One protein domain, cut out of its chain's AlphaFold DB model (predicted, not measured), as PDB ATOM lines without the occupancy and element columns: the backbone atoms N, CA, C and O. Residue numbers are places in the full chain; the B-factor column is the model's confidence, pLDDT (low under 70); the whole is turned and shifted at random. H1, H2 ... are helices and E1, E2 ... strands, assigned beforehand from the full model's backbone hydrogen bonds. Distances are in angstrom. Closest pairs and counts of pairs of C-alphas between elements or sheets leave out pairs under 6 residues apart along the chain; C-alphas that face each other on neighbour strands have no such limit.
ATOM      1  N   ILE A  16      24.655   9.505 -36.251       59.84
ATOM      2  CA  ILE A  16      25.110   8.149 -36.617       59.84
ATOM      3  C   ILE A  16      26.305   8.224 -37.577       59.84
ATOM      4  O   ILE A  16      27.288   7.502 -37.406       59.84
ATOM      5  N   SER A  17      26.266   9.145 -38.543       69.19
ATOM      6  CA  SER A  17      27.343   9.339 -39.519       69.19
ATOM      7  C   SER A  17      28.668   9.716 -38.846       69.19
ATOM      8  O   SER A  17      29.699   9.133 -39.179       69.19
ATOM      9  N   THR A  18      28.641  10.592 -37.836       75.88
ATOM     10  CA  THR A  18      29.845  11.032 -37.106       75.88
ATOM     11  C   THR A  18      30.439   9.961 -36.190       75.88
ATOM     12  O   THR A  18      31.657   9.926 -35.998       75.88
ATOM     13  N   ASN A  19      29.622   9.067 -35.623       79.00
ATOM     14  CA  ASN A  19      30.111   7.932 -34.831       79.00
ATOM     15  C   ASN A  19      30.747   6.853 -35.717       79.00
ATOM     16  O   ASN A  19      31.821   6.350 -35.395       79.00
ATOM     17  N   LEU A  20      30.141   6.549 -36.869       85.00
ATOM     18  CA  LEU A  20      30.719   5.611 -37.835       85.00
ATOM     19  C   LEU A  20      32.027   6.141 -38.441       85.00
ATOM     20  O   LEU A  20      32.963   5.367 -38.635       85.00
ATOM     21  N   GLN A  21      32.111   7.448 -38.718       86.94
ATOM     22  CA  GLN A  21      33.353   8.107 -39.143       86.94
ATOM     23  C   GLN A  21      34.449   7.945 -38.089       86.94
ATOM     24  O   GLN A  21      35.516   7.432 -38.410       86.94
ATOM     25  N   ARG A  22      34.153   8.262 -36.820       86.38
ATOM     26  CA  ARG A  22      35.097   8.072 -35.708       86.38
ATOM     27  C   ARG A  22      35.536   6.615 -35.553       86.38
ATOM     28  O   ARG A  22      36.718   6.363 -35.373       86.38
ATOM     29  N   GLY A  23      34.621   5.652 -35.685       88.94
ATOM     30  CA  GLY A  23      34.961   4.225 -35.655       88.94
ATOM     31  C   GLY A  23      35.930   3.817 -36.772       88.94
ATOM     32  O   GLY A  23      36.895   3.094 -36.522       88.94
ATOM     33  N   ARG A  24      35.726   4.328 -37.993       91.62
ATOM     34  CA  ARG A  24      36.658   4.112 -39.111       91.62
ATOM     35  C   ARG A  24      37.991   4.818 -38.893       91.62
ATOM     36  O   ARG A  24      39.015   4.217 -39.181       91.62
ATOM     37  N   ASP A  25      37.997   6.028 -38.344       90.81
ATOM     38  CA  ASP A  25      39.223   6.763 -38.015       90.81
ATOM     39  C   ASP A  25      40.053   6.046 -36.945       90.81
ATOM     40  O   ASP A  25      41.266   5.912 -37.096       90.81
ATOM     41  N   THR A  26      39.412   5.513 -35.902       91.12
ATOM     42  CA  THR A  26      40.073   4.651 -34.911       91.12
ATOM     43  C   THR A  26      40.679   3.424 -35.580       91.12
ATOM     44  O   THR A  26      41.826   3.081 -35.302       91.12
ATOM     45  N   LYS A  27      39.946   2.794 -36.508       92.25
ATOM     46  CA  LYS A  27      40.468   1.656 -37.264       92.25
ATOM     47  C   LYS A  27      41.656   2.039 -38.150       92.25
ATOM     48  O   LYS A  27      42.663   1.351 -38.089       92.25
ATOM     49  N   ARG A  28      41.597   3.160 -38.879       93.12
ATOM     50  CA  ARG A  28      42.725   3.675 -39.679       93.12
ATOM     51  C   ARG A  28      43.969   3.880 -38.831       93.12
ATOM     52  O   ARG A  28      45.046   3.449 -39.212       93.12
ATOM     53  N   LYS A  29      43.826   4.513 -37.664       91.50
ATOM     54  CA  LYS A  29      44.945   4.728 -36.738       91.50
ATOM     55  C   LYS A  29      45.532   3.404 -36.249       91.50
ATOM     56  O   LYS A  29      46.745   3.246 -36.284       91.50
ATOM     57  N   ALA A  30      44.685   2.452 -35.857       92.94
ATOM     58  CA  ALA A  30      45.130   1.123 -35.441       92.94
ATOM     59  C   ALA A  30      45.844   0.366 -36.576       92.94
ATOM     60  O   ALA A  30      46.890  -0.237 -36.345       92.94
ATOM     61  N   ASP A  31      45.319   0.443 -37.800       93.00
ATOM     62  CA  ASP A  31      45.923  -0.159 -38.987       93.00
ATOM     63  C   ASP A  31      47.314   0.454 -39.271       93.00
ATOM     64  O   ASP A  31      48.272  -0.279 -39.507       93.00
ATOM     65  N   LEU A  32      47.457   1.784 -39.184       92.50
ATOM     66  CA  LEU A  32      48.744   2.476 -39.346       92.50
ATOM     67  C   LEU A  32      49.768   2.068 -38.284       92.50
ATOM     68  O   LEU A  32      50.926   1.831 -38.620       92.50
ATOM     69  N   THR A  33      49.356   1.960 -37.018       92.94
ATOM     70  CA  THR A  33      50.235   1.495 -35.937       92.94
ATOM     71  C   THR A  33      50.669   0.046 -36.155       92.94
ATOM     72  O   THR A  33      51.838  -0.270 -35.964       92.94
ATOM     73  N   ALA A  34      49.770  -0.828 -36.619       93.12
ATOM     74  CA  ALA A  34      50.119  -2.208 -36.949       93.12
ATOM     75  C   ALA A  34      51.142  -2.283 -38.099       93.12
ATOM     76  O   ALA A  34      52.101  -3.053 -38.024       93.12
ATOM     77  N   ILE A  35      50.976  -1.453 -39.137       92.62
ATOM     78  CA  ILE A  35      51.954  -1.350 -40.230       92.62
ATOM     79  C   ILE A  35      53.294  -0.828 -39.710       92.62
ATOM     80  O   ILE A  35      54.329  -1.394 -40.048       92.62
ATOM     81  N   GLN A  36      53.284   0.204 -38.866       91.88
ATOM     82  CA  GLN A  36      54.487   0.737 -38.232       91.88
ATOM     83  C   GLN A  36      55.234  -0.340 -37.438       91.88
ATOM     84  O   GLN A  36      56.432  -0.498 -37.636       91.88
ATOM     85  N   SER A  37      54.554  -1.134 -36.607       93.12
ATOM     86  CA  SER A  37      55.205  -2.227 -35.874       93.12
ATOM     87  C   SER A  37      55.870  -3.238 -36.810       93.12
ATOM     88  O   SER A  37      57.011  -3.624 -36.579       93.12
ATOM     89  N   ALA A  38      55.203  -3.627 -37.897       92.94
ATOM     90  CA  ALA A  38      55.789  -4.536 -38.880       92.94
ATOM     91  C   ALA A  38      56.983  -3.915 -39.628       92.94
ATOM     92  O   ALA A  38      57.960  -4.609 -39.895       92.94
ATOM     93  N   LEU A  39      56.926  -2.615 -39.943       91.56
ATOM     94  CA  LEU A  39      58.042  -1.872 -40.534       91.56
ATOM     95  C   LEU A  39      59.258  -1.854 -39.601       91.56
ATOM     96  O   LEU A  39      60.376  -2.050 -40.072       91.56
ATOM     97  N   GLU A  40      59.055  -1.652 -38.297       91.88
ATOM     98  CA  GLU A  40      60.146  -1.684 -37.316       91.88
ATOM     99  C   GLU A  40      60.772  -3.080 -37.194       91.88
ATOM    100  O   GLU A  40      61.994  -3.194 -37.146       91.88
ATOM    101  N   ILE A  41      59.963  -4.146 -37.215       92.50
ATOM    102  CA  ILE A  41      60.486  -5.521 -37.215       92.50
ATOM    103  C   ILE A  41      61.291  -5.779 -38.499       92.50
ATOM    104  O   ILE A  41      62.423  -6.249 -38.425       92.50
ATOM    105  N   TYR A  42      60.763  -5.396 -39.666       91.94
ATOM    106  CA  TYR A  42      61.479  -5.526 -40.941       91.94
ATOM    107  C   TYR A  42      62.824  -4.787 -40.912       91.94
ATOM    108  O   TYR A  42      63.846  -5.330 -41.332       91.94
ATOM    109  N   ARG A  43      62.850  -3.556 -40.384       90.81
ATOM    110  CA  ARG A  43      64.091  -2.791 -40.220       90.81
ATOM    111  C   ARG A  43      65.064  -3.490 -39.275       90.81
ATOM    112  O   ARG A  43      66.258  -3.459 -39.549       90.81
ATOM    113  N   SER A  44      64.583  -4.089 -38.188       91.19
ATOM    114  CA  SER A  44      65.436  -4.829 -37.252       91.19
ATOM    115  C   SER A  44      66.140  -6.014 -37.922       91.19
ATOM    116  O   SER A  44      67.281  -6.307 -37.574       91.19
ATOM    117  N   ASP A  45      65.492  -6.663 -38.890       91.69
ATOM    118  CA  ASP A  45      66.042  -7.832 -39.585       91.69
ATOM    119  C   ASP A  45      66.939  -7.458 -40.775       91.69
ATOM    120  O   ASP A  45      68.007  -8.034 -40.969       91.69
ATOM    121  N   ILE A  46      66.494  -6.506 -41.602       89.94
ATOM    122  CA  ILE A  46      67.126  -6.164 -42.891       89.94
ATOM    123  C   ILE A  46      68.086  -4.971 -42.745       89.94
ATOM    124  O   ILE A  46      68.974  -4.770 -43.571       89.94
ATOM    125  N   GLY A  47      67.907  -4.148 -41.710       87.88
ATOM    126  CA  GLY A  47      68.648  -2.904 -41.489       87.88
ATOM    127  C   GLY A  47      68.105  -1.686 -42.248       87.88
ATOM    128  O   GLY A  47      68.632  -0.587 -42.088       87.88
ATOM    129  N   ALA A  48      67.048  -1.842 -43.053       88.06
ATOM    130  CA  ALA A  48      66.421  -0.773 -43.837       88.06
ATOM    131  C   ALA A  48      64.901  -0.963 -43.922       88.06
ATOM    132  O   ALA A  48      64.412  -2.070 -43.707       88.06
ATOM    133  N   TYR A  49      64.149   0.087 -44.266       90.44
ATOM    134  CA  TYR A  49      62.712  -0.035 -44.526       90.44
ATOM    135  C   TYR A  49      62.438  -0.567 -45.940       90.44
ATOM    136  O   TYR A  49      63.218  -0.310 -46.863       90.44
ATOM    137  N   PRO A  50      61.331  -1.302 -46.151       91.00
ATOM    138  CA  PRO A  50      60.980  -1.800 -47.472       91.00
ATOM    139  C   PRO A  50      60.541  -0.649 -48.388       91.00
ATOM    140  O   PRO A  50      60.018   0.367 -47.933       91.00
ATOM    141  N   ALA A  51      60.675  -0.835 -49.704       88.06
ATOM    142  CA  ALA A  51      60.199   0.133 -50.700       88.06
ATOM    143  C   ALA A  51      58.658   0.199 -50.804       88.06
ATOM    144  O   ALA A  51      58.108   1.096 -51.436       88.06
ATOM    145  N   GLY A  52      57.950  -0.742 -50.180       87.25
ATOM    146  CA  GLY A  52      56.495  -0.782 -50.144       87.25
ATOM    147  C   GLY A  52      55.985  -1.646 -48.997       87.25
ATOM    148  O   GLY A  52      56.672  -2.549 -48.523       87.25
ATOM    149  N   THR A  53      54.748  -1.402 -48.570       86.56
ATOM    150  CA  THR A  53      54.109  -2.159 -47.479       86.56
ATOM    151  C   THR A  53      53.785  -3.604 -47.859       86.56
ATOM    152  O   THR A  53      53.650  -4.440 -46.973       86.56
ATOM    153  N   GLY A  54      53.712  -3.925 -49.156       86.88
ATOM    154  CA  GLY A  54      53.450  -5.283 -49.646       86.88
ATOM    155  C   GLY A  54      54.481  -6.314 -49.181       86.88
ATOM    156  O   GLY A  54      54.110  -7.443 -48.888       86.88
ATOM    157  N   THR A  55      55.745  -5.913 -49.017       88.19
ATOM    158  CA  THR A  55      56.835  -6.792 -48.552       88.19
ATOM    159  C   THR A  55      56.674  -7.221 -47.090       88.19
ATOM    160  O   THR A  55      57.286  -8.192 -46.654       88.19
ATOM    161  N   LEU A  56      55.844  -6.517 -46.315       87.88
ATOM    162  CA  LEU A  56      55.595  -6.863 -44.917       87.88
ATOM    163  C   LEU A  56      54.724  -8.114 -44.779       87.88
ATOM    164  O   LEU A  56      54.779  -8.779 -43.752       87.88
ATOM    165  N   SER A  57      53.917  -8.445 -45.786       88.81
ATOM    166  CA  SER A  57      53.086  -9.646 -45.780       88.81
ATOM    167  C   SER A  57      53.731 -10.760 -46.612       88.81
ATOM    168  O   SER A  57      54.306 -10.473 -47.661       88.81
ATOM    169  N   PRO A  58      53.639 -12.032 -46.181       89.25
ATOM    170  CA  PRO A  58      53.007 -12.517 -44.946       89.25
ATOM    171  C   PRO A  58      53.948 -12.559 -43.726       89.25
ATOM    172  O   PRO A  58      53.515 -12.922 -42.637       89.25
ATOM    173  N   THR A  59      55.232 -12.242 -43.902       88.94
ATOM    174  CA  THR A  59      56.286 -12.539 -42.917       88.94
ATOM    175  C   THR A  59      56.225 -11.670 -41.659       88.94
ATOM    176  O   THR A  59      56.378 -12.177 -40.553       88.94
ATOM    177  N   TYR A  60      55.986 -10.367 -41.814       89.00
ATOM    178  CA  TYR A  60      56.017  -9.367 -40.736       89.00
ATOM    179  C   TYR A  60      54.617  -8.923 -40.293       89.00
ATOM    180  O   TYR A  60      54.437  -8.381 -39.205       89.00
ATOM    181  N   MET A  61      53.609  -9.168 -41.129       91.25
ATOM    182  CA  MET A  61      52.191  -9.076 -40.800       91.25
ATOM    183  C   MET A  61      51.392 -10.044 -41.675       91.25
ATOM    184  O   MET A  61      51.739 -10.268 -42.831       91.25
ATOM    185  N   GLY A  62      50.269 -10.562 -41.173       87.38
ATOM    186  CA  GLY A  62      49.448 -11.502 -41.946       87.38
ATOM    187  C   GLY A  62      48.941 -10.907 -43.266       87.38
ATOM    188  O   GLY A  62      49.167 -11.464 -44.336       87.38
ATOM    189  N   THR A  63      48.292  -9.745 -43.222       88.56
ATOM    190  CA  THR A  63      47.813  -9.033 -44.418       88.56
ATOM    191  C   THR A  63      47.907  -7.537 -44.187       88.56
ATOM    192  O   THR A  63      47.539  -7.061 -43.113       88.56
ATOM    193  N   VAL A  64      48.368  -6.801 -45.200       89.50
ATOM    194  CA  VAL A  64      48.433  -5.339 -45.136       89.50
ATOM    195  C   VAL A  64      47.012  -4.780 -45.066       89.50
ATOM    196  O   VAL A  64      46.234  -4.993 -46.003       89.50
ATOM    197  N   PRO A  65      46.636  -4.090 -43.975       90.81
ATOM    198  CA  PRO A  65      45.309  -3.519 -43.868       90.81
ATOM    199  C   PRO A  65      45.124  -2.407 -44.906       90.81
ATOM    200  O   PRO A  65      46.049  -1.660 -45.231       90.81
ATOM    201  N   THR A  66      43.901  -2.295 -45.410       91.00
ATOM    202  CA  THR A  66      43.470  -1.243 -46.334       91.00
ATOM    203  C   THR A  66      42.421  -0.367 -45.672       91.00
ATOM    204  O   THR A  66      41.772  -0.765 -44.700       91.00
ATOM    205  N   ASP A  67      42.231   0.833 -46.210       88.00
ATOM    206  CA  ASP A  67      41.253   1.778 -45.697       88.00
ATOM    207  C   ASP A  67      39.853   1.130 -45.634       88.00
ATOM    208  O   ASP A  67      39.344   0.622 -46.639       88.00
ATOM    209  N   PRO A  68      39.171   1.151 -44.474       86.56
ATOM    210  CA  PRO A  68      37.934   0.400 -44.282       86.56
ATOM    211  C   PRO A  68      36.780   0.869 -45.178       86.56
ATOM    212  O   PRO A  68      35.837   0.095 -45.375       86.56
ATOM    213  N   LYS A  69      36.847   2.090 -45.726       84.81
ATOM    214  CA  LYS A  69      35.808   2.701 -46.564       84.81
ATOM    215  C   LYS A  69      36.092   2.526 -48.056       84.81
ATOM    216  O   LYS A  69      35.235   2.050 -48.786       84.81
ATOM    217  N   THR A  70      37.279   2.918 -48.494       84.62
ATOM    218  CA  THR A  70      37.699   2.960 -49.901       84.62
ATOM    219  C   THR A  70      38.374   1.671 -50.355       84.62
ATOM    220  O   THR A  70      38.503   1.453 -51.555       84.62
ATOM    221  N   LYS A  71      38.798   0.821 -49.407       85.62
ATOM    222  CA  LYS A  71      39.604  -0.390 -49.637       85.62
ATOM    223  C   LYS A  71      40.953  -0.112 -50.304       85.62
ATOM    224  O   LYS A  71      41.599  -1.036 -50.788       85.62
ATOM    225  N   GLN A  72      41.385   1.147 -50.305       86.44
ATOM    226  CA  GLN A  72      42.671   1.559 -50.845       86.44
ATOM    227  C   GLN A  72      43.795   1.271 -49.854       86.44
ATOM    228  O   GLN A  72      43.594   1.296 -48.637       86.44
ATOM    229  N   ALA A  73      44.989   1.005 -50.377       88.12
ATOM    230  CA  ALA A  73      46.185   0.924 -49.553       88.12
ATOM    231  C   ALA A  73      46.501   2.290 -48.924       88.12
ATOM    232  O   ALA A  73      46.228   3.340 -49.509       88.12
ATOM    233  N   TYR A  74      47.090   2.270 -47.729       89.75
ATOM    234  CA  TYR A  74      47.580   3.486 -47.086       89.75
ATOM    235  C   TYR A  74      48.765   4.071 -47.864       89.75
ATOM    236  O   TYR A  74      49.568   3.334 -48.440       89.75
ATOM    237  N   ALA A  75      48.870   5.400 -47.885       88.94
ATOM    238  CA  ALA A  75      49.914   6.091 -48.631       88.94
ATOM    239  C   ALA A  75      51.256   5.904 -47.921       88.94
ATOM    240  O   ALA A  75      51.464   6.456 -46.843       88.94
ATOM    241  N   PHE A  76      52.152   5.124 -48.515       90.12
ATOM    242  CA  PHE A  76      53.474   4.831 -47.972       90.12
ATOM    243  C   PHE A  76      54.556   5.426 -48.871       90.12
ATOM    244  O   PHE A  76      54.602   5.135 -50.064       90.12
ATOM    245  N   THR A  77      55.424   6.248 -48.288       89.12
ATOM    246  CA  THR A  77      56.566   6.871 -48.960       89.12
ATOM    247  C   THR A  77      57.846   6.451 -48.238       89.12
ATOM    248  O   THR A  77      58.109   6.949 -47.139       89.12
ATOM    249  N   PRO A  78      58.635   5.522 -48.803       86.06
ATOM    250  CA  PRO A  78      59.931   5.157 -48.245       86.06
ATOM    251  C   PRO A  78      60.970   6.254 -48.515       86.06
ATOM    252  O   PRO A  78      60.968   6.888 -49.569       86.06
ATOM    253  N   ALA A  79      61.896   6.437 -47.581       84.88
ATOM    254  CA  ALA A  79      63.018   7.370 -47.666       84.88
ATOM    255  C   ALA A  79      64.303   6.710 -47.125       84.88
ATOM    256  O   ALA A  79      64.972   7.225 -46.230       84.88
ATOM    257  N   GLY A  80      64.637   5.524 -47.649       79.19
ATOM    258  CA  GLY A  80      65.821   4.750 -47.257       79.19
ATOM    259  C   GLY A  80      65.715   4.201 -45.833       79.19
ATOM    260  O   GLY A  80      65.121   3.148 -45.609       79.19
ATOM    261  N   THR A  81      66.293   4.920 -44.871       83.25
ATOM    262  CA  THR A  81      66.188   4.618 -43.433       83.25
ATOM    263  C   THR A  81      65.043   5.348 -42.749       83.25
ATOM    264  O   THR A  81      64.836   5.123 -41.566       83.25
ATOM    265  N   ALA A  82      64.309   6.184 -43.479       86.81
ATOM    266  CA  ALA A  82      63.112   6.855 -43.008       86.81
ATOM    267  C   ALA A  82      61.879   6.381 -43.787       86.81
ATOM    268  O   ALA A  82      61.987   5.809 -44.877       86.81
ATOM    269  N   TYR A  83      60.690   6.643 -43.257       91.12
ATOM    270  CA  TYR A  83      59.441   6.468 -43.999       91.12
ATOM    271  C   TYR A  83      58.372   7.446 -43.532       91.12
ATOM    272  O   TYR A  83      58.396   7.936 -42.403       91.12
ATOM    273  N   ILE A  84      57.392   7.676 -44.403       91.00
ATOM    274  CA  ILE A  84      56.151   8.377 -44.084       91.00
ATOM    275  C   ILE A  84      54.987   7.488 -44.516       91.00
ATOM    276  O   ILE A  84      54.909   7.068 -45.669       91.00
ATOM    277  N   LEU A  85      54.074   7.205 -43.595       91.12
ATOM    278  CA  LEU A  85      52.863   6.433 -43.831       91.12
ATOM    279  C   LEU A  85      51.643   7.265 -43.423       91.12
ATOM    280  O   LEU A  85      51.509   7.635 -42.261       91.12
ATOM    281  N   CYS A  86      50.740   7.540 -44.359       89.12
ATOM    282  CA  CYS A  86      49.601   8.428 -44.156       89.12
ATOM    283  C   CYS A  86      48.253   7.751 -44.435       89.12
ATOM    284  O   CYS A  86      48.104   6.947 -45.360       89.12
ATOM    285  N   ALA A  87      47.236   8.166 -43.677       89.44
ATOM    286  CA  ALA A  87      45.826   7.892 -43.928       89.44
ATOM    287  C   ALA A  87      45.016   9.193 -43.933       89.44
ATOM    288  O   ALA A  87      45.326  10.135 -43.207       89.44
ATOM    289  N   THR A  88      43.932   9.237 -44.704       87.56
ATOM    290  CA  THR A  88      42.964  10.341 -44.667       87.56
ATOM    291  C   THR A  88      41.858  10.033 -43.659       87.56
ATOM    292  O   THR A  88      41.082   9.097 -43.861       87.56
ATOM    293  N   LEU A  89      41.784  10.811 -42.579       86.69
ATOM    294  CA  LEU A  89      40.710  10.741 -41.591       86.69
ATOM    295  C   LEU A  89      39.448  11.438 -42.103       86.69
ATOM    296  O   LEU A  89      39.511  12.333 -42.945       86.69
ATOM    297  N   GLU A  90      38.297  11.017 -41.586       83.94
ATOM    298  CA  GLU A  90      36.996  11.591 -41.926       83.94
ATOM    299  C   GLU A  90      36.541  12.660 -40.927       83.94
ATOM    300  O   GLU A  90      35.811  13.567 -41.328       83.94
ATOM    301  N   ASN A  91      36.938  12.573 -39.650       81.75
ATOM    302  CA  ASN A  91      36.509  13.519 -38.623       81.75
ATOM    303  C   ASN A  91      37.586  13.816 -37.545       81.75
ATOM    304  O   ASN A  91      37.826  12.980 -36.667       81.75
ATOM    305  N   PRO A  92      38.171  15.029 -37.530       77.75
ATOM    306  CA  PRO A  92      38.099  16.031 -38.594       77.75
ATOM    307  C   PRO A  92      38.728  15.492 -39.886       77.75
ATOM    308  O   PRO A  92      39.638  14.664 -39.844       77.75
ATOM    309  N   ALA A  93      38.236  15.953 -41.037       79.69
ATOM    310  CA  ALA A  93      38.805  15.562 -42.320       79.69
ATOM    311  C   ALA A  93      40.249  16.080 -42.430       79.69
ATOM    312  O   ALA A  93      40.482  17.286 -42.357       79.69
ATOM    313  N   GLY A  94      41.220  15.177 -42.586       82.00
ATOM    314  CA  GLY A  94      42.635  15.545 -42.630       82.00
ATOM    315  C   GLY A  94      43.571  14.356 -42.814       82.00
ATOM    316  O   GLY A  94      43.183  13.206 -42.617       82.00
ATOM    317  N   ALA A  95      44.816  14.626 -43.205       85.94
ATOM    318  CA  ALA A  95      45.851  13.603 -43.281       85.94
ATOM    319  C   ALA A  95      46.415  13.319 -41.881       85.94
ATOM    320  O   ALA A  95      46.828  14.233 -41.170       85.94
ATOM    321  N   TYR A  96      46.441  12.048 -41.494       89.25
ATOM    322  CA  TYR A  96      47.134  11.560 -40.311       89.25
ATOM    323  C   TYR A  96      48.299  10.693 -40.767       89.25
ATOM    324  O   TYR A  96      48.089   9.661 -41.407       89.25
ATOM    325  N   CYS A  97      49.513  11.132 -40.456       89.19
ATOM    326  CA  CYS A  97      50.740  10.484 -40.888       89.19
ATOM    327  C   CYS A  97      51.545  10.004 -39.683       89.19
ATOM    328  O   CYS A  97      51.671  10.717 -38.689       89.19
ATOM    329  N   VAL A  98      52.105   8.806 -39.800       90.12
ATOM    330  CA  VAL A  98      53.144   8.278 -38.921       90.12
ATOM    331  C   VAL A  98      54.435   8.202 -39.723       90.12
ATOM    332  O   VAL A  98      54.433   7.801 -40.886       90.12
ATOM    333  N   SER A  99      55.535   8.631 -39.128       89.56
ATOM    334  CA  SER A  99      56.841   8.640 -39.779       89.56
ATOM    335  C   SER A  99      57.913   8.226 -38.792       89.56
ATOM    336  O   SER A  99      57.791   8.535 -37.605       89.56
ATOM    337  N   ASN A 100      58.971   7.595 -39.289       84.25
ATOM    338  CA  ASN A 100      60.209   7.427 -38.540       84.25
ATOM    339  C   ASN A 100      61.344   8.096 -39.330       84.25
ATOM    340  O   ASN A 100      61.497   7.744 -40.503       84.25
ATOM    341  N   PRO A 101      62.044   9.094 -38.757       73.50
ATOM    342  CA  PRO A 101      63.225   9.695 -39.369       73.50
ATOM    343  C   PRO A 101      64.447   8.759 -39.378       73.50
ATOM    344  O   PRO A 101      64.503   7.806 -38.565       73.50
TER     345      PRO A 101
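AT A GLANCE: This is residues 16 to 101 of the 101 residues of an uncharacterized protein of Candidatus Amesbacteria bacterium GW2011_GWC2_47_8 (UniProt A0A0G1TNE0). A small sheet of three antiparallel strands, E1, E2 and E3, has one long helix, H1, running lengthwise over one of its faces, above E2 and E3, and this helix makes the longest axis. Past the end of H1 the chain folds back through the very short helix H2, which packs on H1, and then through a long stretch with no named element, residues 57 to 74, before it enters the sheet at E1. The printed part has 86 residues with two named helices and three named strands, in the order H1, H2, E1, E2, E3, and its class is mixed, helices and strands. The sheet's order is E1, E2, E3, all antiparallel. The whole is compact, with a radius of gyration of the C-alphas of 13.3 A, yet elongated in outline, spanning 45 by 25 by 16 A.

IN THESE COORDINATES: In the sheet, E1 covers residues 75 to 79 and measures 13.2 A from first to last C-alpha. E2, residues 82 to 90, is the longest strand, 26.6 A from C-alpha 82 at (63.112, 6.855, -43.008) to C-alpha 90 at (36.996, 11.591, -41.926). E3, residues 93 to 100, is 23.2 A long and ends with C-alpha 100 at (60.209, 7.427, -38.540). H1 covers residues 16 to 46, 31 residues, and is 44.8 A long, from C-alpha 16 at (25.110, 8.149, -36.617) to C-alpha 46 at (67.126, -6.164, -42.891). H2 covers residues 53 to 56 and is 5.6 A long.

HOW THE PARTS SIT: The sheet is a meander, each strand the antiparallel neighbour of the one before, with E1 and E3 as edge strands and E2 as the inner strand. E1 and E2 form a hairpin, with 163 degrees between their directions; N 77 and O 84 are within hydrogen-bond range at 2.8 A, and N 84 and O 77 at 2.9 A. E2 and E3 form a second hairpin, with 161 degrees between their directions; N 87 and O 96, and N 85 and O 98, are within hydrogen-bond range, each at 2.8 A. H1 is on the sheet, at a height over the sheet of 9.3 A, and the two make two layers, a helix on one face of a sheet. It lies over E2 and E3. On the local plane its line and that of E2 stand at 6 degrees, and it runs along the strands. The closest C-alphas of H1 and E2 are those of Asp 25 and Leu 89, 5.6 A apart; for H1 and E3 they are those of Leu 32 and Val 98, 7.3 A apart. H2 and H1 touch, H1 with its residues 35 to 42 alone; the closest C-alphas are those of Ala 38 and Leu 56, 6.5 A apart. H2 only grazes the sheet, with Thr 53, and is only just on it, with 5 pairs of C-alphas within 10 A. In H1 every O i to N i+4 pair is within hydrogen-bond range; H2 is too short for such a pair, and its 1 pair of O i to N i+3 is within range.

THE WHOLE: The two C-alphas farthest apart in the domain are those of Ile 16 and Gly 47, at 45.2 A. The printed part has no cut and ends at Pro 101, the chain's last residue. The link from H2 to E1 is long, with 18 residues; H1 to H2 is a short link of 6 residues, and the links E1 to E2 and E2 to E3 are tight. The mean pLDDT of the printed part is 87.7, and residues 16 to 17 are under 70.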